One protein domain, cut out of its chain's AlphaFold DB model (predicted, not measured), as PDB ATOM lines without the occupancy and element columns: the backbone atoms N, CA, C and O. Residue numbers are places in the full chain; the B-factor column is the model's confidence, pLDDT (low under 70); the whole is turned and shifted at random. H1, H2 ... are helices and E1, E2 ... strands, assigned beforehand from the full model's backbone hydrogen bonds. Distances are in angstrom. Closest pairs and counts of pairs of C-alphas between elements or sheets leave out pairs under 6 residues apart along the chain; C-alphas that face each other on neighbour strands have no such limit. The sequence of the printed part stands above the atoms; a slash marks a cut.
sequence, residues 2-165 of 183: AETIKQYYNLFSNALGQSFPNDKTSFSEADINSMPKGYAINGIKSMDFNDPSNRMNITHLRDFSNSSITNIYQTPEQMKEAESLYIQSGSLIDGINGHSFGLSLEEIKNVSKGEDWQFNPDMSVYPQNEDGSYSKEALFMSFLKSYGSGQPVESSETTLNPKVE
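AT A GLANCE: This is residues 2 to 165 of the 183 residues of an uncharacterized protein of Campylobacter coli (UniProt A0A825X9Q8). A small sheet of three strands lies between two helices, H1 over one face and H4 over the other; H6 packs on H1, and the short H5 packs on H6. Long loops reach out from this body: residues 43 to 55, with the short H3 and H7, lie at one end of the longest axis, and the loop around Glu 130 at the other. The printed part has 164 residues with seven named helices and three named strands, in the order H1 H2 E1 H3 E2 H4 E3 H5 H6 H7; under half of the residues are in named elements, and the class is mostly helix. The sheet runs E2 E1 E3, all antiparallel. The whole is compact, with a radius of gyration of the C-alphas of 16.9 A and spans of 54 by 38 by 30 A.

HOW THE PARTS SIT: H1, residues 2 to 17, is on the sheet of E1, residues 38 to 42, E2, residues 68 to 73, and E3, residues 98 to 100, at a height over the sheet of 9.3 A. It runs across the strands, only just, at 61 degrees to E1 on the local plane. Its closest C-alphas to E2 are those of Ala 15 and Ile 69, 6.3 A. H4, residues 76 to 88, is on the opposite face at a height of 9.5 A, along the strands at 19 degrees to E1 on the local plane; these are three layers, helices on both faces of a sheet. E2, H4 and E3 form a split strand-helix-strand unit, two strands of one sheet that are not neighbours, with a helix between them along the chain and E1 between them in the sheet; its crossover is right-handed. Between the antiparallel neighbours E1 and E2, N 40 and O 71 are within hydrogen-bond range at 2.9 A, and between the antiparallel neighbours E1 and E3, N 99 and O 39 are within hydrogen-bond range at 2.8 A. H6, residues 136 to 145, touches residues 8 to 12 of H1 at a steep tilt of 66 degrees, opposite ways; the closest C-alphas, of Phe 12 and Phe 140, are 6.8 A apart. H5, residues 105 to 109, touches H6, the closest C-alphas being those of Ile 108 and Ser 142, 5.4 A. It only just touches H2, residues 29 to 33, with 3 pairs of C-alphas within 8 A, the closest those of Ile 32 and Leu 105, 6.6 A. H3, residues 56 to 59, and H7, residues 162 to 165, are close but not clearly touching, at 6.7 A between the C-alphas of Ile 58 and Glu 165. In H1, H2, H4, H5 and H6 every O i to N i+4 pair is within hydrogen-bond range; H3 and H7 are too short for such a pair.

IN THESE COORDINATES: H1 begins at C-alpha 2, (-50.440, -61.480, -24.421), and is 21.7 A long. E1 measures 13.9 A and E2 14.6 A. H4 begins at C-alpha 76, (-47.935, -31.506, -32.497), and is 18.2 A long; H6 is 14.2 A. H7 ends at C-alpha 165, (-44.141, -68.737, -43.197).

THE WHOLE: The C-alphas farthest apart, of Asn 50 and Glu 130, are 54.4 A apart. The printed part has no cut. The links H1 to H2, E1 to H3, H5 to H6 and H6 to H7 are long. Residues 26 to 27 pair antiparallel with residues 134 to 135. Mean pLDDT of the printed part is 87.1; residues 110 to 116 and 147 to 149 are under 70.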
ATOM      1  N   ALA A   2     -50.853 -62.093 -25.691       73.81
ATOM      2  CA  ALA A   2     -50.440 -61.480 -24.421       73.81
ATOM      3  C   ALA A   2     -49.135 -60.661 -24.520       73.81
ATOM      4  O   ALA A   2     -49.103 -59.530 -24.051       73.81
ATOM      5  N   GLU A   3     -48.095 -61.173 -25.196       85.44
ATOM      6  CA  GLU A   3     -46.835 -60.426 -25.365       85.44
ATOM      7  C   GLU A   3     -46.997 -59.165 -26.228       85.44
ATOM      8  O   GLU A   3     -46.406 -58.141 -25.905       85.44
ATOM      9  N   THR A   4     -47.862 -59.179 -27.250       87.06
ATOM     10  CA  THR A   4     -48.174 -57.977 -28.046       87.06
ATOM     11  C   THR A   4     -48.742 -56.863 -27.183       87.06
ATOM     12  O   THR A   4     -48.224 -55.750 -27.171       87.06
ATOM     13  N   ILE A   5     -49.784 -57.181 -26.414       89.25
ATOM     14  CA  ILE A   5     -50.437 -56.214 -25.531       89.25
ATOM     15  C   ILE A   5     -49.454 -55.728 -24.461       89.25
ATOM     16  O   ILE A   5     -49.376 -54.533 -24.200       89.25
ATOM     17  N   LYS A   6     -48.657 -56.630 -23.881       91.94
ATOM     18  CA  LYS A   6     -47.655 -56.309 -22.857       91.94
ATOM     19  C   LYS A   6     -46.565 -55.365 -23.366       91.94
ATOM     20  O   LYS A   6     -46.225 -54.418 -22.663       91.94
ATOM     21  N   GLN A   7     -46.033 -55.585 -24.568       92.50
ATOM     22  CA  GLN A   7     -45.028 -54.696 -25.159       92.50
ATOM     23  C   GLN A   7     -45.580 -53.273 -25.337       92.50
ATOM     24  O   GLN A   7     -44.962 -52.311 -24.881       92.50
ATOM     25  N   TYR A   8     -46.786 -53.136 -25.895       91.31
ATOM     26  CA  TYR A   8     -47.446 -51.832 -25.998       91.31
ATOM     27  C   TYR A   8     -47.789 -51.222 -24.639       91.31
ATOM     28  O   TYR A   8     -47.654 -50.014 -24.467       91.31
ATOM     29  N   TYR A   9     -48.208 -52.029 -23.662       92.06
ATOM     30  CA  TYR A   9     -48.501 -51.547 -22.313       92.06
ATOM     31  C   TYR A   9     -47.258 -50.986 -21.627       92.06
ATOM     32  O   TYR A   9     -47.346 -49.967 -20.941       92.06
ATOM     33  N   ASN A  10     -46.097 -51.614 -21.828       91.88
ATOM     34  CA  ASN A  10     -44.828 -51.123 -21.303       91.88
ATOM     35  C   ASN A  10     -44.452 -49.775 -21.928       91.88
ATOM     36  O   ASN A  10     -44.080 -48.861 -21.194       91.88
ATOM     37  N   LEU A  11     -44.608 -49.630 -23.251       90.19
ATOM     38  CA  LEU A  11     -44.407 -48.354 -23.943       90.19
ATOM     39  C   LEU A  11     -45.348 -47.275 -23.400       90.19
ATOM     40  O   LEU A  11     -44.886 -46.242 -22.922       90.19
ATOM     41  N   PHE A  12     -46.651 -47.554 -23.400       91.12
ATOM     42  CA  PHE A  12     -47.682 -46.652 -22.893       91.12
ATOM     43  C   PHE A  12     -47.414 -46.237 -21.444       91.12
ATOM     44  O   PHE A  12     -47.405 -45.050 -21.134       91.12
ATOM     45  N   SER A  13     -47.155 -47.197 -20.554       90.44
ATOM     46  CA  SER A  13     -46.949 -46.927 -19.130       90.44
ATOM     47  C   SER A  13     -45.681 -46.127 -18.871       90.44
ATOM     48  O   SER A  13     -45.707 -45.228 -18.036       90.44
ATOM     49  N   ASN A  14     -44.587 -46.421 -19.583       89.00
ATOM     50  CA  ASN A  14     -43.345 -45.661 -19.463       89.00
ATOM     51  C   ASN A  14     -43.562 -44.210 -19.895       89.00
ATOM     52  O   ASN A  14     -43.212 -43.282 -19.171       89.00
ATOM     53  N   ALA A  15     -44.202 -44.025 -21.044       87.19
ATOM     54  CA  ALA A  15     -44.396 -42.719 -21.640       87.19
ATOM     55  C   ALA A  15     -45.410 -41.868 -20.848       87.19
ATOM     56  O   ALA A  15     -45.181 -40.681 -20.620       87.19
ATOM     57  N   LEU A  16     -46.478 -42.485 -20.332       88.12
ATOM     58  CA  LEU A  16     -47.434 -41.845 -19.425       88.12
ATOM     59  C   LEU A  16     -46.777 -41.454 -18.091       88.12
ATOM     60  O   LEU A  16     -47.029 -40.362 -17.584       88.12
ATOM     61  N   GLY A  17     -45.893 -42.306 -17.560       88.44
ATOM     62  CA  GLY A  17     -45.121 -42.051 -16.338       88.44
ATOM     63  C   GLY A  17     -44.149 -40.868 -16.432       88.44
ATOM     64  O   GLY A  17     -43.721 -40.346 -15.408       88.44
ATOM     65  N   GLN A  18     -43.830 -40.393 -17.644       85.50
ATOM     66  CA  GLN A  18     -43.069 -39.149 -17.836       85.50
ATOM     67  C   GLN A  18     -43.911 -37.890 -17.575       85.50
ATOM     68  O   GLN A  18     -43.355 -36.813 -17.375       85.50
ATOM     69  N   SER A  19     -45.242 -38.007 -17.608       84.12
ATOM     70  CA  SER A  19     -46.172 -36.870 -17.491       84.12
ATOM     71  C   SER A  19     -47.030 -36.919 -16.229       84.12
ATOM     72  O   SER A  19     -47.519 -35.886 -15.779       84.12
ATOM     73  N   PHE A  20     -47.204 -38.102 -15.637       89.94
ATOM     74  CA  PHE A  20     -48.031 -38.315 -14.454       89.94
ATOM     75  C   PHE A  20     -47.344 -39.239 -13.442       89.94
ATOM     76  O   PHE A  20     -46.518 -40.063 -13.833       89.94
ATOM     77  N   PRO A  21     -47.718 -39.168 -12.150       91.25
ATOM     78  CA  PRO A  21     -47.309 -40.163 -11.163       91.25
ATOM     79  C   PRO A  21     -47.648 -41.590 -11.616       91.25
ATOM     80  O   PRO A  21     -48.740 -41.848 -12.123       91.25
ATOM     81  N   ASN A  22     -46.719 -42.529 -11.414       87.31
ATOM     82  CA  ASN A  22     -46.848 -43.911 -11.897       87.31
ATOM     83  C   ASN A  22     -48.041 -44.678 -11.297       87.31
ATOM     84  O   ASN A  22     -48.517 -45.643 -11.899       87.31
ATOM     85  N   ASP A  23     -48.505 -44.264 -10.121       90.69
ATOM     86  CA  ASP A  23     -49.637 -44.820  -9.381       90.69
ATOM     87  C   ASP A  23     -50.983 -44.169  -9.742       90.69
ATOM     88  O   ASP A  23     -52.027 -44.614  -9.261       90.69
ATOM     89  N   LYS A  24     -51.001 -43.157 -10.622       93.19
ATOM     90  CA  LYS A  24     -52.244 -42.550 -11.109       93.19
ATOM     91  C   LYS A  24     -53.001 -43.537 -12.006       93.19
ATOM     92  O   LYS A  24     -52.507 -43.972 -13.049       93.19
ATOM     93  N   THR A  25     -54.229 -43.860 -11.610       92.62
ATOM     94  CA  THR A  25     -55.121 -44.802 -12.315       92.62
ATOM     95  C   THR A  25     -56.378 -44.149 -12.894       92.62
ATOM     96  O   THR A  25     -57.077 -44.780 -13.684       92.62
ATOM     97  N   SER A  26     -56.649 -42.890 -12.538       94.50
ATOM     98  CA  SER A  26     -57.804 -42.109 -12.987       94.50
ATOM     99  C   SER A  26     -57.365 -40.746 -13.541       94.50
ATOM    100  O   SER A  26     -56.509 -40.063 -12.961       94.50
ATOM    101  N   PHE A  27     -57.944 -40.372 -14.685       94.50
ATOM    102  CA  PHE A  27     -57.564 -39.214 -15.492       94.50
ATOM    103  C   PHE A  27     -58.784 -38.350 -15.809       94.50
ATOM    104  O   PHE A  27     -59.730 -38.787 -16.462       94.50
ATOM    105  N   SER A  28     -58.755 -37.104 -15.349       94.81
ATOM    106  CA  SER A  28     -59.759 -36.091 -15.672       94.81
ATOM    107  C   SER A  28     -59.637 -35.611 -17.123       94.81
ATOM    108  O   SER A  28     -58.624 -35.831 -17.789       94.81
ATOM    109  N   GLU A  29     -60.638 -34.876 -17.613       93.12
ATOM    110  CA  GLU A  29     -60.533 -34.204 -18.915       93.12
ATOM    111  C   GLU A  29     -59.346 -33.223 -18.966       93.12
ATOM    112  O   GLU A  29     -58.688 -33.101 -19.998       93.12
ATOM    113  N   ALA A  30     -59.026 -32.561 -17.847       92.94
ATOM    114  CA  ALA A  30     -57.857 -31.688 -17.747       92.94
ATOM    115  C   ALA A  30     -56.545 -32.476 -17.878       92.94
ATOM    116  O   ALA A  30     -55.668 -32.064 -18.639       92.94
ATOM    117  N   ASP A  31     -56.445 -33.632 -17.209       93.69
ATOM    118  CA  ASP A  31     -55.294 -34.531 -17.345       93.69
ATOM    119  C   ASP A  31     -55.115 -34.948 -18.813       93.69
ATOM    120  O   ASP A  31     -54.033 -34.787 -19.370       93.69
ATOM    121  N   ILE A  32     -56.186 -35.399 -19.474       91.25
ATOM    122  CA  ILE A  32     -56.155 -35.820 -20.885       91.25
ATOM    123  C   ILE A  32     -55.730 -34.672 -21.805       91.25
ATOM    124  O   ILE A  32     -54.896 -34.854 -22.689       91.25
ATOM    125  N   ASN A  33     -56.252 -33.464 -21.591       89.62
ATOM    126  CA  ASN A  33     -55.880 -32.308 -22.408       89.62
ATOM    127  C   ASN A  33     -54.397 -31.934 -22.249       89.62
ATOM    128  O   ASN A  33     -53.770 -31.524 -23.232       89.62
ATOM    129  N   SER A  34     -53.829 -32.143 -21.057       89.25
ATOM    130  CA  SER A  34     -52.401 -31.964 -20.767       89.25
ATOM    131  C   SER A  34     -51.500 -33.126 -21.199       89.25
ATOM    132  O   SER A  34     -50.286 -33.015 -21.058       89.25
ATOM    133  N   MET A  35     -52.051 -34.228 -21.728       88.81
ATOM    134  CA  MET A  35     -51.225 -35.346 -22.186       88.81
ATOM    135  C   MET A  35     -50.304 -34.923 -23.329       88.81
ATOM    136  O   MET A  35     -50.736 -34.157 -24.210       88.81
ATOM    137  N   PRO A  36     -49.084 -35.489 -23.374       88.94
ATOM    138  CA  PRO A  36     -48.223 -35.334 -24.526       88.94
ATOM    139  C   PRO A  36     -48.927 -35.800 -25.793       88.94
ATOM    140  O   PRO A  36     -49.698 -36.762 -25.784       88.94
ATOM    141  N   LYS A  37     -48.641 -35.127 -26.903       87.50
ATOM    142  CA  LYS A  37     -49.214 -35.481 -28.205       87.50
ATOM    143  C   LYS A  37     -48.443 -36.605 -28.879       87.50
ATOM    144  O   LYS A  37     -49.038 -37.369 -29.636       87.50
ATOM    145  N   GLY A  38     -47.170 -36.781 -28.532       89.50
ATOM    146  CA  GLY A  38     -46.398 -37.915 -29.012       89.50
ATOM    147  C   GLY A  38     -45.190 -38.268 -28.169       89.50
ATOM    148  O   GLY A  38     -44.885 -37.640 -27.157       89.50
ATOM    149  N   TYR A  39     -44.495 -39.293 -28.629       90.12
ATOM    150  CA  TYR A  39     -43.299 -39.843 -28.017       90.12
ATOM    151  C   TYR A  39     -42.365 -40.383 -29.100       90.12
ATOM    152  O   TYR A  39     -42.810 -40.722 -30.193       90.12
ATOM    153  N   ALA A  40     -41.077 -40.478 -28.801       91.81
ATOM    154  CA  ALA A  40     -40.136 -41.246 -29.607       91.81
ATOM    155  C   ALA A  40     -39.612 -42.426 -28.798       91.81
ATOM    156  O   ALA A  40     -39.506 -42.366 -27.569       91.81
ATOM    157  N   ILE A  41     -39.284 -43.498 -29.510       91.12
ATOM    158  CA  ILE A  41     -38.698 -44.707 -28.941       91.12
ATOM    159  C   ILE A  41     -37.401 -45.052 -29.651       91.12
ATOM    160  O   ILE A  41     -37.224 -44.790 -30.838       91.12
ATOM    161  N   ASN A  42     -36.513 -45.698 -28.909       90.44
ATOM    162  CA  ASN A  42     -35.349 -46.392 -29.443       90.44
ATOM    163  C   ASN A  42     -35.378 -47.857 -28.989       90.44
ATOM    164  O   ASN A  42     -36.219 -48.226 -28.171       90.44
ATOM    165  N   GLY A  43     -34.478 -48.694 -29.506       89.06
ATOM    166  CA  GLY A  43     -34.371 -50.106 -29.144       89.06
ATOM    167  C   GLY A  43     -35.443 -50.981 -29.792       89.06
ATOM    168  O   GLY A  43     -35.711 -52.080 -29.304       89.06
ATOM    169  N   ILE A  44     -36.081 -50.498 -30.863       89.50
ATOM    170  CA  ILE A  44     -36.960 -51.315 -31.703       89.50
ATOM    171  C   ILE A  44     -36.073 -52.293 -32.467       89.50
ATOM    172  O   ILE A  44     -35.182 -51.861 -33.201       89.50
ATOM    173  N   LYS A  45     -36.331 -53.596 -32.358       90.81
ATOM    174  CA  LYS A  45     -35.752 -54.536 -33.321       90.81
ATOM    175  C   LYS A  45     -36.702 -54.688 -34.497       90.81
ATOM    176  O   LYS A  45     -37.926 -54.692 -34.346       90.81
ATOM    177  N   SER A  46     -36.121 -54.782 -35.679       89.50
ATOM    178  CA  SER A  46     -36.859 -54.945 -36.923       89.50
ATOM    179  C   SER A  46     -36.094 -55.883 -37.853       89.50
ATOM    180  O   SER A  46     -35.185 -56.591 -37.411       89.50
ATOM    181  N   MET A  47     -36.492 -55.931 -39.123       89.94
ATOM    182  CA  MET A  47     -35.770 -56.691 -40.138       89.94
ATOM    183  C   MET A  47     -34.311 -56.234 -40.198       89.94
ATOM    184  O   MET A  47     -34.027 -55.048 -40.334       89.94
ATOM    185  N   ASP A  48     -33.403 -57.197 -40.126       88.75
ATOM    186  CA  ASP A  48     -31.982 -57.003 -40.374       88.75
ATOM    187  C   ASP A  48     -31.553 -58.106 -41.323       88.75
ATOM    188  O   ASP A  48     -31.347 -59.256 -40.926       88.75
ATOM    189  N   PHE A  49     -31.456 -57.751 -42.598       82.81
ATOM    190  CA  PHE A  49     -31.056 -58.692 -43.627       82.81
ATOM    191  C   PHE A  49     -29.594 -59.115 -43.485       82.81
ATOM    192  O   PHE A  49     -29.213 -60.070 -44.130       82.81
ATOM    193  N   ASN A  50     -28.769 -58.503 -42.633       86.00
ATOM    194  CA  ASN A  50     -27.415 -59.004 -42.379       86.00
ATOM    195  C   ASN A  50     -27.380 -60.147 -41.352       86.00
ATOM    196  O   ASN A  50     -26.358 -60.823 -41.235       86.00
ATOM    197  N   ASP A  51     -28.483 -60.390 -40.637       87.44
ATOM    198  CA  ASP A  51     -28.646 -61.503 -39.703       87.44
ATOM    199  C   ASP A  51     -29.682 -62.511 -40.243       87.44
ATOM    200  O   ASP A  51     -30.890 -62.349 -40.046       87.44
ATOM    201  N   PRO A  52     -29.247 -63.610 -40.888       81.62
ATOM    202  CA  PRO A  52     -30.151 -64.644 -41.393       81.62
ATOM    203  C   PRO A  52     -30.961 -65.352 -40.299       81.62
ATOM    204  O   PRO A  52     -31.959 -66.012 -40.603       81.62
ATOM    205  N   SER A  53     -30.531 -65.263 -39.034       85.94
ATOM    206  CA  SER A  53     -31.240 -65.846 -37.893       85.94
ATOM    207  C   SER A  53     -32.362 -64.949 -37.370       85.94
ATOM    208  O   SER A  53     -33.229 -65.420 -36.626       85.94
ATOM    209  N   ASN A  54     -32.396 -63.685 -37.802       89.69
ATOM    210  CA  ASN A  54     -33.406 -62.733 -37.393       89.69
ATOM    211  C   ASN A  54     -34.793 -63.160 -37.900       89.69
ATOM    212  O   ASN A  54     -35.128 -63.047 -39.082       89.69
ATOM    213  N   ARG A  55     -35.640 -63.625 -36.974       90.00
ATOM    214  CA  ARG A  55     -37.022 -64.042 -37.256       90.00
ATOM    215  C   ARG A  55     -37.866 -62.934 -37.883       90.00
ATOM    216  O   ARG A  55     -38.768 -63.251 -38.656       90.00
ATOM    217  N   MET A  56     -37.556 -61.665 -37.619       92.62
ATOM    218  CA  MET A  56     -38.290 -60.523 -38.172       92.62
ATOM    219  C   MET A  56     -38.129 -60.416 -39.691       92.62
ATOM    220  O   MET A  56     -39.025 -59.896 -40.347       92.62
ATOM    221  N   ASN A  57     -37.081 -61.010 -40.279       90.44
ATOM    222  CA  ASN A  57     -36.948 -61.158 -41.736       90.44
ATOM    223  C   ASN A  57     -38.033 -62.069 -42.338       90.44
ATOM    224  O   ASN A  57     -38.316 -61.984 -43.530       90.44
ATOM    225  N   ILE A  58     -38.629 -62.945 -41.523       91.56
ATOM    226  CA  ILE A  58     -39.700 -63.868 -41.915       91.56
ATOM    227  C   ILE A  58     -41.062 -63.318 -41.495       91.56
ATOM    228  O   ILE A  58     -42.030 -63.452 -42.237       91.56
ATOM    229  N   THR A  59     -41.171 -62.744 -40.295       91.75
ATOM    230  CA  THR A  59     -42.462 -62.281 -39.767       91.75
ATOM    231  C   THR A  59     -42.840 -60.883 -40.230       91.75
ATOM    232  O   THR A  59     -44.029 -60.585 -40.302       91.75
ATOM    233  N   HIS A  60     -41.860 -60.050 -40.588       90.00
ATOM    234  CA  HIS A  60     -42.022 -58.628 -40.913       90.00
ATOM    235  C   HIS A  60     -42.634 -57.798 -39.774       90.00
ATOM    236  O   HIS A  60     -43.104 -56.681 -39.990       90.00
ATOM    237  N   LEU A  61     -42.630 -58.334 -38.552       91.81
ATOM    238  CA  LEU A  61     -43.138 -57.664 -37.363       91.81
ATOM    239  C   LEU A  61     -41.992 -56.976 -36.623       91.81
ATOM    240  O   LEU A  61     -40.855 -57.440 -36.641       91.81
ATOM    241  N   ARG A  62     -42.302 -55.861 -35.963       91.00
ATOM    242  CA  ARG A  62     -41.365 -55.173 -35.066       91.00
ATOM    243  C   ARG A  62     -41.388 -55.824 -33.686       91.00
ATOM    244  O   ARG A  62     -42.425 -56.342 -33.282       91.00
ATOM    245  N   ASP A  63     -40.273 -55.764 -32.972       92.50
ATOM    246  CA  ASP A  63     -40.155 -56.169 -31.568       92.50
ATOM    247  C   ASP A  63     -39.867 -54.931 -30.713       92.50
ATOM    248  O   ASP A  63     -38.836 -54.267 -30.874       92.50
ATOM    249  N   PHE A  64     -40.788 -54.629 -29.800       91.44
ATOM    250  CA  PHE A  64     -40.676 -53.527 -28.852       91.44
ATOM    251  C   PHE A  64     -40.241 -53.980 -27.453       91.44
ATOM    252  O   PHE A  64     -40.242 -53.170 -26.525       91.44
ATOM    253  N   SER A  65     -39.860 -55.250 -27.246       90.00
ATOM    254  CA  SER A  65     -39.526 -55.783 -25.915       90.00
ATOM    255  C   SER A  65     -38.407 -55.008 -25.218       90.00
ATOM    256  O   SER A  65     -38.391 -54.913 -23.994       90.00
ATOM    257  N   ASN A  66     -37.475 -54.471 -26.008       89.56
ATOM    258  CA  ASN A  66     -36.317 -53.710 -25.548       89.56
ATOM    259  C   ASN A  66     -36.463 -52.210 -25.825       89.56
ATOM    260  O   ASN A  66     -35.490 -51.468 -25.698       89.56
ATOM    261  N   SER A  67     -37.651 -51.767 -26.242       89.56
ATOM    262  CA  SER A  67     -37.868 -50.371 -26.575       89.56
ATOM    263  C   SER A  67     -37.982 -49.499 -25.331       89.56
ATOM    264  O   SER A  67     -38.572 -49.887 -24.321       89.56
ATOM    265  N   SER A  68     -37.440 -48.291 -25.421       89.00
ATOM    266  CA  SER A  68     -37.490 -47.287 -24.361       89.00
ATOM    267  C   SER A  68     -37.864 -45.928 -24.924       89.00
ATOM    268  O   SER A  68     -37.436 -45.580 -26.026       89.00
ATOM    269  N   ILE A  69     -38.597 -45.145 -24.137       90.56
ATOM    270  CA  ILE A  69     -38.916 -43.760 -24.474       90.56
ATOM    271  C   ILE A  69     -37.638 -42.931 -24.455       90.56
ATOM    272  O   ILE A  69     -36.919 -42.910 -23.457       90.56
ATOM    273  N   THR A  70     -37.363 -42.258 -25.565       92.25
ATOM    274  CA  THR A  70     -36.231 -41.336 -25.702       92.25
ATOM    275  C   THR A  70     -36.668 -39.891 -25.571       92.25
ATOM    276  O   THR A  70     -35.966 -39.121 -24.928       92.25
ATOM    277  N   ASN A  71     -37.831 -39.539 -26.126       91.94
ATOM    278  CA  ASN A  71     -38.390 -38.190 -26.073       91.94
ATOM    279  C   ASN A  71     -39.906 -38.214 -25.860       91.94
ATOM    280  O   ASN A  71     -40.598 -39.142 -26.280       91.94
ATOM    281  N   ILE A  72     -40.411 -37.134 -25.264       91.88
ATOM    282  CA  ILE A  72     -41.836 -36.830 -25.130       91.88
ATOM    283  C   ILE A  72     -42.111 -35.501 -25.831       91.88
ATOM    284  O   ILE A  72     -41.432 -34.507 -25.572       91.88
ATOM    285  N   TYR A  73     -43.124 -35.481 -26.691       92.06
ATOM    286  CA  TYR A  73     -43.536 -34.306 -27.449       92.06
ATOM    287  C   TYR A  73     -44.852 -33.776 -26.894       92.06
ATOM    288  O   TYR A  73     -45.901 -34.414 -27.000       92.06
ATOM    289  N   GLN A  74     -44.793 -32.595 -26.292       90.50
ATOM    290  CA  GLN A  74     -45.938 -31.958 -25.647       90.50
ATOM    291  C   GLN A  74     -46.900 -31.339 -26.657       90.50
ATOM    292  O   GLN A  74     -48.088 -31.209 -26.370       90.50
ATOM    293  N   THR A  75     -46.409 -30.975 -27.844       90.94
ATOM    294  CA  THR A  75     -47.225 -30.361 -28.894       90.94
ATOM    295  C   THR A  75     -47.062 -31.073 -30.239       90.94
ATOM    296  O   THR A  75     -46.032 -31.714 -30.480       90.94
ATOM    297  N   PRO A  76     -48.049 -30.957 -31.148       89.06
ATOM    298  CA  PRO A  76     -47.935 -31.506 -32.497       89.06
ATOM    299  C   PRO A  76     -46.780 -30.888 -33.303       89.06
ATOM    300  O   PRO A  76     -46.207 -31.549 -34.162       89.06
ATOM    301  N   GLU A  77     -46.418 -29.630 -33.039       93.38
ATOM    302  CA  GLU A  77     -45.315 -28.934 -33.715       93.38
ATOM    303  C   GLU A  77     -43.965 -29.564 -33.371       93.38
ATOM    304  O   GLU A  77     -43.165 -29.793 -34.274       93.38
ATOM    305  N   GLN A  78     -43.745 -29.922 -32.099       93.88
ATOM    306  CA  GLN A  78     -42.524 -30.613 -31.674       93.88
ATOM    307  C   GLN A  78     -42.377 -31.976 -32.358       93.88
ATOM    308  O   GLN A  78     -41.280 -32.340 -32.779       93.88
ATOM    309  N   MET A  79     -43.480 -32.719 -32.516       91.12
ATOM    310  CA  MET A  79     -43.464 -33.978 -33.266       91.12
ATOM    311  C   MET A  79     -43.107 -33.759 -34.735       91.12
ATOM    312  O   MET A  79     -42.255 -34.466 -35.259       91.12
ATOM    313  N   LYS A  80     -43.743 -32.779 -35.391       91.88
ATOM    314  CA  LYS A  80     -43.488 -32.465 -36.806       91.88
ATOM    315  C   LYS A  80     -42.040 -32.050 -37.044       91.88
ATOM    316  O   LYS A  80     -41.452 -32.423 -38.053       91.88
ATOM    317  N   GLU A  81     -41.461 -31.281 -36.127       93.94
ATOM    318  CA  GLU A  81     -40.049 -30.909 -36.188       93.94
ATOM    319  C   GLU A  81     -39.143 -32.138 -36.048       93.94
ATOM    320  O   GLU A  81     -38.241 -32.331 -36.861       93.94
ATOM    321  N   ALA A  82     -39.418 -33.009 -35.074       93.38
ATOM    322  CA  ALA A  82     -38.644 -34.225 -34.856       93.38
ATOM    323  C   ALA A  82     -38.737 -35.208 -36.041       93.38
ATOM    324  O   ALA A  82     -37.720 -35.742 -36.483       93.38
ATOM    325  N   GLU A  83     -39.930 -35.383 -36.615       91.12
ATOM    326  CA  GLU A  83     -40.154 -36.162 -37.837       91.12
ATOM    327  C   GLU A  83     -39.405 -35.555 -39.034       91.12
ATOM    328  O   GLU A  83     -38.734 -36.266 -39.780       91.12
ATOM    329  N   SER A  84     -39.442 -34.229 -39.189       93.38
ATOM    330  CA  SER A  84     -38.699 -33.525 -40.237       93.38
ATOM    331  C   SER A  84     -37.189 -33.740 -40.108       93.38
ATOM    332  O   SER A  84     -36.527 -34.035 -41.102       93.38
ATOM    333  N   LEU A  85     -36.640 -33.660 -38.894       93.88
ATOM    334  CA  LEU A  85     -35.227 -33.945 -38.628       93.88
ATOM    335  C   LEU A  85     -34.874 -35.408 -38.913       93.88
ATOM    336  O   LEU A  85     -33.849 -35.680 -39.538       93.88
ATOM    337  N   TYR A  86     -35.733 -36.347 -38.514       93.62
ATOM    338  CA  TYR A  86     -35.567 -37.766 -38.816       93.62
ATOM    339  C   TYR A  86     -35.494 -38.008 -40.329       93.62
ATOM    340  O   TYR A  86     -34.543 -38.628 -40.812       93.62
ATOM    341  N   ILE A  87     -36.427 -37.440 -41.097       92.94
ATOM    342  CA  ILE A  87     -36.450 -37.545 -42.562       92.94
ATOM    343  C   ILE A  87     -35.214 -36.884 -43.183       92.94
ATOM    344  O   ILE A  87     -34.549 -37.501 -44.014       92.94
ATOM    345  N   GLN A  88     -34.866 -35.663 -42.765       94.31
ATOM    346  CA  GLN A  88     -33.687 -34.940 -43.264       94.31
ATOM    347  C   GLN A  88     -32.377 -35.673 -42.966       94.31
ATOM    348  O   GLN A  88     -31.435 -35.589 -43.750       94.31
ATOM    349  N   SER A  89     -32.325 -36.432 -41.869       92.56
ATOM    350  CA  SER A  89     -31.180 -37.283 -41.543       92.56
ATOM    351  C   SER A  89     -31.073 -38.535 -42.416       92.56
ATOM    352  O   SER A  89     -30.123 -39.294 -42.266       92.56
ATOM    353  N   GLY A  90     -32.040 -38.788 -43.302       91.31
ATOM    354  CA  GLY A  90     -32.128 -40.042 -44.041       91.31
ATOM    355  C   GLY A  90     -32.511 -41.220 -43.145       91.31
ATOM    356  O   GLY A  90     -32.082 -42.336 -43.410       91.31
ATOM    357  N   SER A  91     -33.305 -40.983 -42.092       88.50
ATOM    358  CA  SER A  91     -33.683 -41.995 -41.092       88.50
ATOM    359  C   SER A  91     -32.508 -42.567 -40.283       88.50
ATOM    360  O   SER A  91     -32.586 -43.692 -39.803       88.50
ATOM    361  N   LEU A  92     -31.412 -41.813 -40.143       86.62
ATOM    362  CA  LEU A  92     -30.192 -42.272 -39.462       86.62
ATOM    363  C   LEU A  92     -30.149 -41.926 -37.970       86.62
ATOM    364  O   LEU A  92     -29.330 -42.477 -37.238       86.62
ATOM    365  N   ILE A  93     -30.979 -40.983 -37.515       87.75
ATOM    366  CA  ILE A  93     -31.030 -40.597 -36.104       87.75
ATOM    367  C   ILE A  93     -32.108 -41.422 -35.404       87.75
ATOM    368  O   ILE A  93     -33.304 -41.145 -35.519       87.75
ATOM    369  N   ASP A  94     -31.671 -42.417 -34.643       85.56
ATOM    370  CA  ASP A  94     -32.562 -43.213 -33.806       85.56
ATOM    371  C   ASP A  94     -33.150 -42.389 -32.654       85.56
ATOM    372  O   ASP A  94     -32.530 -41.469 -32.117       85.56
ATOM    373  N   GLY A  95     -34.363 -42.748 -32.229       87.12
ATOM    374  CA  GLY A  95     -34.969 -42.172 -31.028       87.12
ATOM    375  C   GLY A  95     -35.499 -40.745 -31.172       87.12
ATOM    376  O   GLY A  95     -35.823 -40.128 -30.156       87.12
ATOM    377  N   ILE A  96     -35.619 -40.209 -32.390       91.00
ATOM    378  CA  ILE A  96     -36.285 -38.914 -32.632       91.00
ATOM    379  C   ILE A  96     -37.535 -39.021 -33.506       91.00
ATOM    380  O   ILE A  96     -38.269 -38.046 -33.627       91.00
ATOM    381  N   ASN A  97     -37.791 -40.180 -34.120       87.75
ATOM    382  CA  ASN A  97     -38.992 -40.358 -34.924       87.75
ATOM    383  C   ASN A  97     -40.231 -40.314 -34.016       87.75
ATOM    384  O   ASN A  97     -40.372 -41.133 -33.104       87.75
ATOM    385  N   GLY A  98     -41.091 -39.322 -34.242       84.38
ATOM    386  CA  GLY A  98     -42.258 -39.066 -33.414       84.38
ATOM    387  C   GLY A  98     -43.420 -39.998 -33.740       84.38
ATOM    388  O   GLY A  98     -43.862 -40.101 -34.880       84.38
ATOM    389  N   HIS A  99     -43.974 -40.621 -32.710       82.38
ATOM    390  CA  HIS A  99     -45.209 -41.390 -32.759       82.38
ATOM    391  C   HIS A  99     -46.298 -40.658 -31.985       82.38
ATOM    392  O   HIS A  99     -46.050 -40.148 -30.892       82.38
ATOM    393  N   SER A 100     -47.505 -40.596 -32.546       82.50
ATOM    394  CA  SER A 100     -48.654 -40.040 -31.831       82.50
ATOM    395  C   SER A 100     -49.048 -40.965 -30.686       82.50
ATOM    396  O   SER A 100     -49.036 -42.187 -30.828       82.50
ATOM    397  N   PHE A 101     -49.436 -40.379 -29.558       79.38
ATOM    398  CA  PHE A 101     -50.098 -41.127 -28.494       79.38
ATOM    399  C   PHE A 101     -51.541 -41.496 -28.846       79.38
ATOM    400  O   PHE A 101     -52.078 -42.453 -28.297       79.38
ATOM    401  N   GLY A 102     -52.178 -40.707 -29.712       74.94
ATOM    402  CA  GLY A 102     -53.617 -40.762 -29.945       74.94
ATOM    403  C   GLY A 102     -54.451 -40.670 -28.662       74.94
ATOM    404  O   GLY A 102     -55.463 -41.359 -28.509       74.94
ATOM    405  N   LEU A 103     -53.967 -39.871 -27.703       77.88
ATOM    406  CA  LEU A 103     -54.608 -39.609 -26.418       77.88
ATOM    407  C   LEU A 103     -55.151 -38.177 -26.406       77.88
ATOM    408  O   LEU A 103     -54.517 -37.234 -25.929       77.88
ATOM    409  N   SER A 104     -56.353 -38.020 -26.940       80.19
ATOM    410  CA  SER A 104     -57.166 -36.813 -26.823       80.19
ATOM    411  C   SER A 104     -58.594 -37.189 -26.443       80.19
ATOM    412  O   SER A 104     -59.027 -38.324 -26.645       80.19
ATOM    413  N   LEU A 105     -59.356 -36.235 -25.900       83.56
ATOM    414  CA  LEU A 105     -60.771 -36.471 -25.591       83.56
ATOM    415  C   LEU A 105     -61.562 -36.893 -26.828       83.56
ATOM    416  O   LEU A 105     -62.466 -37.712 -26.715       83.56
ATOM    417  N   GLU A 106     -61.217 -36.344 -27.991       79.88
ATOM    418  CA  GLU A 106     -61.827 -36.734 -29.255       79.88
ATOM    419  C   GLU A 106     -61.495 -38.187 -29.596       79.88
ATOM    420  O   GLU A 106     -62.407 -38.961 -29.848       79.88
ATOM    421  N   GLU A 107     -60.228 -38.601 -29.524       76.31
ATOM    422  CA  GLU A 107     -59.815 -39.971 -29.859       76.31
ATOM    423  C   GLU A 107     -60.390 -41.024 -28.907       76.31
ATOM    424  O   GLU A 107     -60.826 -42.082 -29.371       76.31
ATOM    425  N   ILE A 108     -60.466 -40.703 -27.609       79.06
ATOM    426  CA  ILE A 108     -61.065 -41.560 -26.577       79.06
ATOM    427  C   ILE A 108     -62.577 -41.698 -26.802       79.06
ATOM    428  O   ILE A 108     -63.119 -42.799 -26.703       79.06
ATOM    429  N   LYS A 109     -63.271 -40.593 -27.118       76.19
ATOM    430  CA  LYS A 109     -64.726 -40.580 -27.361       76.19
ATOM    431  C   LYS A 109     -65.098 -41.100 -28.750       76.19
ATOM    432  O   LYS A 109     -66.254 -41.458 -28.972       76.19
ATOM    433  N   ASN A 110     -64.163 -41.121 -29.700       68.44
ATOM    434  CA  ASN A 110     -64.459 -41.487 -31.074       68.44
ATOM    435  C   ASN A 110     -64.715 -42.998 -31.193       68.44
ATOM    436  O   ASN A 110     -63.790 -43.812 -31.214       68.44
ATOM    437  N   VAL A 111     -65.999 -43.338 -31.321       59.38
ATOM    438  CA  VAL A 111     -66.530 -44.698 -31.503       59.38
ATOM    439  C   VAL A 111     -66.539 -45.129 -32.981       59.38
ATOM    440  O   VAL A 111     -67.065 -46.192 -33.314       59.38
ATOM    441  N   SER A 112     -66.021 -44.305 -33.904       57.84
ATOM    442  CA  SER A 112     -66.068 -44.622 -35.333       57.84
ATOM    443  C   SER A 112     -65.291 -45.899 -35.635       57.84
ATOM    444  O   SER A 112     -64.178 -46.095 -35.143       57.84
ATOM    445  N   LYS A 113     -65.858 -46.745 -36.500       54.91
ATOM    446  CA  LYS A 113     -65.112 -47.854 -37.094       54.91
ATOM    447  C   LYS A 113     -63.957 -47.272 -37.905       54.91
ATOM    448  O   LYS A 113     -64.202 -46.509 -38.837       54.91
ATOM    449  N   GLY A 114     -62.723 -47.578 -37.505       62.38
ATOM    450  CA  GLY A 114     -61.559 -47.414 -38.376       62.38
ATOM    451  C   GLY A 114     -61.686 -48.298 -39.620       62.38
ATOM    452  O   GLY A 114     -62.683 -49.002 -39.797       62.38
ATOM    453  N   GLU A 115     -60.681 -48.274 -40.489       68.12
ATOM    454  CA  GLU A 115     -60.639 -49.199 -41.628       68.12
ATOM    455  C   GLU A 115     -60.530 -50.658 -41.148       68.12
ATOM    456  O   GLU A 115     -60.013 -50.921 -40.063       68.12
ATOM    457  N   ASP A 116     -60.988 -51.619 -41.959       67.62
ATOM    458  CA  ASP A 116     -61.084 -53.043 -41.577       67.62
ATOM    459  C   ASP A 116     -59.743 -53.679 -41.151       67.62
ATOM    460  O   ASP A 116     -59.724 -54.721 -40.496       67.62
ATOM    461  N   TRP A 117     -58.611 -53.072 -41.518       71.69
ATOM    462  CA  TRP A 117     -57.271 -53.532 -41.148       71.69
ATOM    463  C   TRP A 117     -56.749 -52.928 -39.832       71.69
ATOM    464  O   TRP A 117     -55.736 -53.400 -39.310       71.69
ATOM    465  N   GLN A 118     -57.403 -51.896 -39.291       72.88
ATOM    466  CA  GLN A 118     -56.970 -51.211 -38.076       72.88
ATOM    467  C   GLN A 118     -57.557 -51.877 -36.827       72.88
ATOM    468  O   GLN A 118     -58.717 -52.294 -36.796       72.88
ATOM    469  N   PHE A 119     -56.765 -51.945 -35.754       80.12
ATOM    470  CA  PHE A 119     -57.275 -52.372 -34.457       80.12
ATOM    471  C   PHE A 119     -58.281 -51.340 -33.930       80.12
ATOM    472  O   PHE A 119     -57.910 -50.234 -33.542       80.12
ATOM    473  N   ASN A 120     -59.564 -51.701 -33.930       78.88
ATOM    474  CA  ASN A 120     -60.648 -50.828 -33.497       78.88
ATOM    475  C   ASN A 120     -61.505 -51.513 -32.418       78.88
ATOM    476  O   ASN A 120     -62.523 -52.133 -32.745       78.88
ATOM    477  N   PRO A 121     -61.077 -51.463 -31.145       81.19
ATOM    478  CA  PRO A 121     -61.807 -52.074 -30.044       81.19
ATOM    479  C   PRO A 121     -63.128 -51.337 -29.787       81.19
ATOM    480  O   PRO A 121     -63.247 -50.135 -30.027       81.19
ATOM    481  N   ASP A 122     -64.118 -52.053 -29.255       83.44
ATOM    482  CA  ASP A 122     -65.329 -51.425 -28.730       83.44
ATOM    483  C   ASP A 122     -64.982 -50.632 -27.463       83.44
ATOM    484  O   ASP A 122     -64.710 -51.214 -26.415       83.44
ATOM    485  N   MET A 123     -64.964 -49.301 -27.565       83.88
ATOM    486  CA  MET A 123     -64.639 -48.418 -26.440       83.88
ATOM    487  C   MET A 123     -65.787 -48.284 -25.431       83.88
ATOM    488  O   MET A 123     -65.561 -47.802 -24.325       83.88
ATOM    489  N   SER A 124     -67.006 -48.740 -25.757       83.62
ATOM    490  CA  SER A 124     -68.155 -48.645 -24.842       83.62
ATOM    491  C   SER A 124     -68.002 -49.509 -23.585       83.62
ATOM    492  O   SER A 124     -68.621 -49.220 -22.562       83.62
ATOM    493  N   VAL A 125     -67.127 -50.522 -23.626       87.75
ATOM    494  CA  VAL A 125     -66.790 -51.367 -22.467       87.75
ATOM    495  C   VAL A 125     -65.862 -50.668 -21.464       87.75
ATOM    496  O   VAL A 125     -65.600 -51.215 -20.394       87.75
ATOM    497  N   TYR A 126     -65.390 -49.459 -21.787       88.19
ATOM    498  CA  TYR A 126     -64.555 -48.610 -20.936       88.19
ATOM    499  C   TYR A 126     -65.273 -47.283 -20.627       88.19
ATOM    500  O   TYR A 126     -64.875 -46.231 -21.136       88.19
ATOM    501  N   PRO A 127     -66.358 -47.305 -19.829       88.50
ATOM    502  CA  PRO A 127     -67.100 -46.096 -19.490       88.50
ATOM    503  C   PRO A 127     -66.282 -45.155 -18.596       88.50
ATOM    504  O   PRO A 127     -65.307 -45.554 -17.955       88.50
ATOM    505  N   GLN A 128     -66.719 -43.897 -18.522       91.88
ATOM    506  CA  GLN A 128     -66.230 -42.974 -17.502       91.88
ATOM    507  C   GLN A 128     -66.579 -43.487 -16.098       91.88
ATOM    508  O   GLN A 128     -67.618 -44.116 -15.886       91.88
ATOM    509  N   ASN A 129     -65.716 -43.170 -15.138       92.69
ATOM    510  CA  ASN A 129     -65.988 -43.332 -13.716       92.69
ATOM    511  C   ASN A 129     -67.126 -42.390 -13.276       92.69
ATOM    512  O   ASN A 129     -67.474 -41.441 -13.981       92.69
ATOM    513  N   GLU A 130     -67.680 -42.612 -12.081       92.38
ATOM    514  CA  GLU A 130     -68.789 -41.803 -11.538       92.38
ATOM    515  C   GLU A 130     -68.463 -40.301 -11.437       92.38
ATOM    516  O   GLU A 130     -69.350 -39.459 -11.560       92.38
ATOM    517  N   ASP A 131     -67.187 -39.960 -11.253       92.62
ATOM    518  CA  ASP A 131     -66.672 -38.588 -11.190       92.62
ATOM    519  C   ASP A 131     -66.373 -37.971 -12.575       92.62
ATOM    520  O   ASP A 131     -65.865 -36.851 -12.662       92.62
ATOM    521  N   GLY A 132     -66.672 -38.688 -13.663       92.19
ATOM    522  CA  GLY A 132     -66.420 -38.271 -15.044       92.19
ATOM    523  C   GLY A 132     -64.986 -38.505 -15.538       92.19
ATOM    524  O   GLY A 132     -64.674 -38.168 -16.683       92.19
ATOM    525  N   SER A 133     -64.106 -39.080 -14.713       94.62
ATOM    526  CA  SER A 133     -62.739 -39.430 -15.109       94.62
ATOM    527  C   SER A 133     -62.675 -40.707 -15.958       94.62
ATOM    528  O   SER A 133     -63.609 -41.506 -15.991       94.62
ATOM    529  N   TYR A 134     -61.552 -40.917 -16.642       93.69
ATOM    530  CA  TYR A 134     -61.259 -42.118 -17.427       93.69
ATOM    531  C   TYR A 134     -60.228 -42.987 -16.706       93.69
ATOM    532  O   TYR A 134     -59.285 -42.470 -16.101       93.69
ATOM    533  N   SER A 135     -60.386 -44.307 -16.783       94.12
ATOM    534  CA  SER A 135     -59.412 -45.246 -16.223       94.12
ATOM    535  C   SER A 135     -58.145 -45.336 -17.078       94.12
ATOM    536  O   SER A 135     -58.162 -45.077 -18.285       94.12
ATOM    537  N   LYS A 136     -57.030 -45.756 -16.472       93.00
ATOM    538  CA  LYS A 136     -55.777 -46.028 -17.194       93.00
ATOM    539  C   LYS A 136     -55.970 -47.058 -18.315       93.00
ATOM    540  O   LYS A 136     -55.337 -46.946 -19.361       93.00
ATOM    541  N   GLU A 137     -56.854 -48.031 -18.116       91.94
ATOM    542  CA  GLU A 137     -57.222 -49.036 -19.113       91.94
ATOM    543  C   GLU A 137     -57.938 -48.403 -20.311       91.94
ATOM    544  O   GLU A 137     -57.594 -48.716 -21.448       91.94
ATOM    545  N   ALA A 138     -58.870 -47.469 -20.080       91.00
ATOM    546  CA  ALA A 138     -59.553 -46.744 -21.152       91.00
ATOM    547  C   ALA A 138     -58.554 -45.958 -22.018       91.00
ATOM    548  O   ALA A 138     -58.596 -46.021 -23.248       91.00
ATOM    549  N   LEU A 139     -57.599 -45.278 -21.376       91.12
ATOM    550  CA  LEU A 139     -56.509 -44.583 -22.064       91.12
ATOM    551  C   LEU A 139     -55.626 -45.559 -22.843       91.12
ATOM    552  O   LEU A 139     -55.313 -45.300 -23.999       91.12
ATOM    553  N   PHE A 140     -55.237 -46.686 -22.244       91.62
ATOM    554  CA  PHE A 140     -54.403 -47.676 -22.923       91.62
ATOM    555  C   PHE A 140     -55.093 -48.258 -24.164       91.62
ATOM    556  O   PHE A 140     -54.461 -48.438 -25.202       91.62
ATOM    557  N   MET A 141     -56.399 -48.505 -24.098       88.94
ATOM    558  CA  MET A 141     -57.162 -48.996 -25.246       88.94
ATOM    559  C   MET A 141     -57.321 -47.932 -26.333       88.94
ATOM    560  O   MET A 141     -57.211 -48.262 -27.514       88.94
ATOM    561  N   SER A 142     -57.477 -46.659 -25.955       87.12
ATOM    562  CA  SER A 142     -57.398 -45.535 -26.899       87.12
ATOM    563  C   SER A 142     -56.015 -45.446 -27.551       87.12
ATOM    564  O   SER A 142     -55.911 -45.290 -28.765       87.12
ATOM    565  N   PHE A 143     -54.948 -45.631 -26.769       89.00
ATOM    566  CA  PHE A 143     -53.583 -45.702 -27.277       89.00
ATOM    567  C   PHE A 143     -53.424 -46.847 -28.282       89.00
ATOM    568  O   PHE A 143     -52.920 -46.609 -29.371       89.00
ATOM    569  N   LEU A 144     -53.907 -48.060 -27.993       88.19
ATOM    570  CA  LEU A 144     -53.870 -49.178 -28.947       88.19
ATOM    571  C   LEU A 144     -54.702 -48.925 -30.210       88.19
ATOM    572  O   LEU A 144     -54.362 -49.452 -31.261       88.19
ATOM    573  N   LYS A 145     -55.787 -48.150 -30.113       82.12
ATOM    574  CA  LYS A 145     -56.610 -47.739 -31.259       82.12
ATOM    575  C   LYS A 145     -55.898 -46.708 -32.146       82.12
ATOM    576  O   LYS A 145     -56.168 -46.642 -33.349       82.12
ATOM    577  N   SER A 146     -55.000 -45.901 -31.575       79.12
ATOM    578  CA  SER A 146     -54.223 -44.904 -32.319       79.12
ATOM    579  C   SER A 146     -53.376 -45.545 -33.426       79.12
ATOM    580  O   SER A 146     -52.885 -46.667 -33.298       79.12
ATOM    581  N   TYR A 147     -53.224 -44.842 -34.551       62.84
ATOM    582  CA  TYR A 147     -52.525 -45.368 -35.725       62.84
ATOM    583  C   TYR A 147     -51.079 -45.775 -35.390       62.84
ATOM    584  O   TYR A 147     -50.310 -44.986 -34.846       62.84
ATOM    585  N   GLY A 148     -50.700 -47.005 -35.754       67.19
ATOM    586  CA  GLY A 148     -49.370 -47.574 -35.488       67.19
ATOM    587  C   GLY A 148     -49.243 -48.307 -34.145       67.19
ATOM    588  O   GLY A 148     -48.299 -49.079 -33.955       67.19
ATOM    589  N   SER A 149     -50.219 -48.142 -33.255       64.88
ATOM    590  CA  SER A 149     -50.361 -48.914 -32.023       64.88
ATOM    591  C   SER A 149     -51.368 -50.053 -32.237       64.88
ATOM    592  O   SER A 149     -52.202 -49.998 -33.138       64.88
ATOM    593  N   GLY A 150     -51.240 -51.154 -31.490       74.38
ATOM    594  CA  GLY A 150     -52.153 -52.304 -31.610       74.38
ATOM    595  C   GLY A 150     -51.919 -53.240 -32.805       74.38
ATOM    596  O   GLY A 150     -52.678 -54.193 -32.981       74.38
ATOM    597  N   GLN A 151     -50.861 -53.033 -33.599       83.75
ATOM    598  CA  GLN A 151     -50.448 -53.996 -34.625       83.75
ATOM    599  C   GLN A 151     -49.817 -55.246 -33.985       83.75
ATOM    600  O   GLN A 151     -49.262 -55.168 -32.892       83.75
ATOM    601  N   PRO A 152     -49.858 -56.425 -34.626       88.12
ATOM    602  CA  PRO A 152     -49.076 -57.564 -34.161       88.12
ATOM    603  C   PRO A 152     -47.583 -57.212 -34.063       88.12
ATOM    604  O   PRO A 152     -47.049 -56.487 -34.898       88.12
ATOM    605  N   VAL A 153     -46.910 -57.756 -33.051       90.94
ATOM    606  CA  VAL A 153     -45.468 -57.566 -32.812       90.94
ATOM    607  C   VAL A 153     -44.785 -58.926 -32.722       90.94
ATOM    608  O   VAL A 153     -45.432 -59.942 -32.432       90.94
ATOM    609  N   GLU A 154     -43.484 -58.957 -32.981       92.81
ATOM    610  CA  GLU A 154     -42.686 -60.170 -32.852       92.81
ATOM    611  C   GLU A 154     -42.551 -60.570 -31.375       92.81
ATOM    612  O   GLU A 154     -42.457 -59.741 -30.468       92.81
ATOM    613  N   SER A 155     -42.569 -61.878 -31.135       88.88
ATOM    614  CA  SER A 155     -42.281 -62.503 -29.846       88.88
ATOM    615  C   SER A 155     -41.857 -63.953 -30.081       88.88
ATOM    616  O   SER A 155     -42.071 -64.488 -31.171       88.88
ATOM    617  N   SER A 156     -41.311 -64.624 -29.062       84.62
ATOM    618  CA  SER A 156     -40.959 -66.051 -29.163       84.62
ATOM    619  C   SER A 156     -42.147 -66.940 -29.542       84.62
ATOM    620  O   SER A 156     -41.968 -67.952 -30.214       84.62
ATOM    621  N   GLU A 157     -43.356 -66.526 -29.158       86.44
ATOM    622  CA  GLU A 157     -44.607 -67.256 -29.378       86.44
ATOM    623  C   GLU A 157     -45.345 -66.816 -30.651       86.44
ATOM    624  O   GLU A 157     -46.447 -67.295 -30.930       86.44
ATOM    625  N   THR A 158     -44.794 -65.872 -31.419       87.88
ATOM    626  CA  THR A 158     -45.451 -65.384 -32.634       87.88
ATOM    627  C   THR A 158     -45.338 -66.424 -33.747       87.88
ATOM    628  O   THR A 158     -44.246 -66.789 -34.191       87.88
ATOM    629  N   THR A 159     -46.494 -66.889 -34.221       89.25
ATOM    630  CA  THR A 159     -46.615 -67.872 -35.302       89.25
ATOM    631  C   THR A 159     -47.332 -67.274 -36.502       89.25
ATOM    632  O   THR A 159     -48.355 -66.604 -36.345       89.25
ATOM    633  N   LEU A 160     -46.846 -67.577 -37.702       90.56
ATOM    634  CA  LEU A 160     -47.530 -67.249 -38.948       90.56
ATOM    635  C   LEU A 160     -48.399 -68.415 -39.418       90.56
ATOM    636  O   LEU A 160     -48.259 -69.557 -38.981       90.56
ATOM    637  N   ASN A 161     -49.280 -68.138 -40.379       94.25
ATOM    638  CA  ASN A 161     -49.870 -69.210 -41.167       94.25
ATOM    639  C   ASN A 161     -48.735 -70.031 -41.825       94.25
ATOM    640  O   ASN A 161     -47.886 -69.424 -42.479       94.25
ATOM    641  N   PRO A 162     -48.735 -71.378 -41.740       95.25
ATOM    642  CA  PRO A 162     -47.630 -72.194 -42.248       95.25
ATOM    643  C   PRO A 162     -47.285 -71.959 -43.724       95.25
ATOM    644  O   PRO A 162     -46.119 -72.038 -44.104       95.25
ATOM    645  N   LYS A 163     -48.278 -71.637 -44.568       95.94
ATOM    646  CA  LYS A 163     -48.042 -71.321 -45.987       95.94
ATOM    647  C   LYS A 163     -47.315 -69.988 -46.158       95.94
ATOM    648  O   LYS A 163     -46.394 -69.902 -46.962       95.94
ATOM    649  N   VAL A 164     -47.719 -68.975 -45.390       93.12
ATOM    650  CA  VAL A 164     -47.081 -67.650 -45.392       93.12
ATOM    651  C   VAL A 164     -45.664 -67.758 -44.845       93.12
ATOM    652  O   VAL A 164     -44.737 -67.222 -45.438       93.12
ATOM    653  N   GLU A 165     -45.468 -68.521 -43.770       93.19
ATOM    654  CA  GLU A 165     -44.141 -68.737 -43.197       93.19
ATOM    655  C   GLU A 165     -43.192 -69.425 -44.183       93.19
ATOM    656  O   GLU A 165     -42.061 -68.980 -44.361       93.19
TER     657      GLU A 165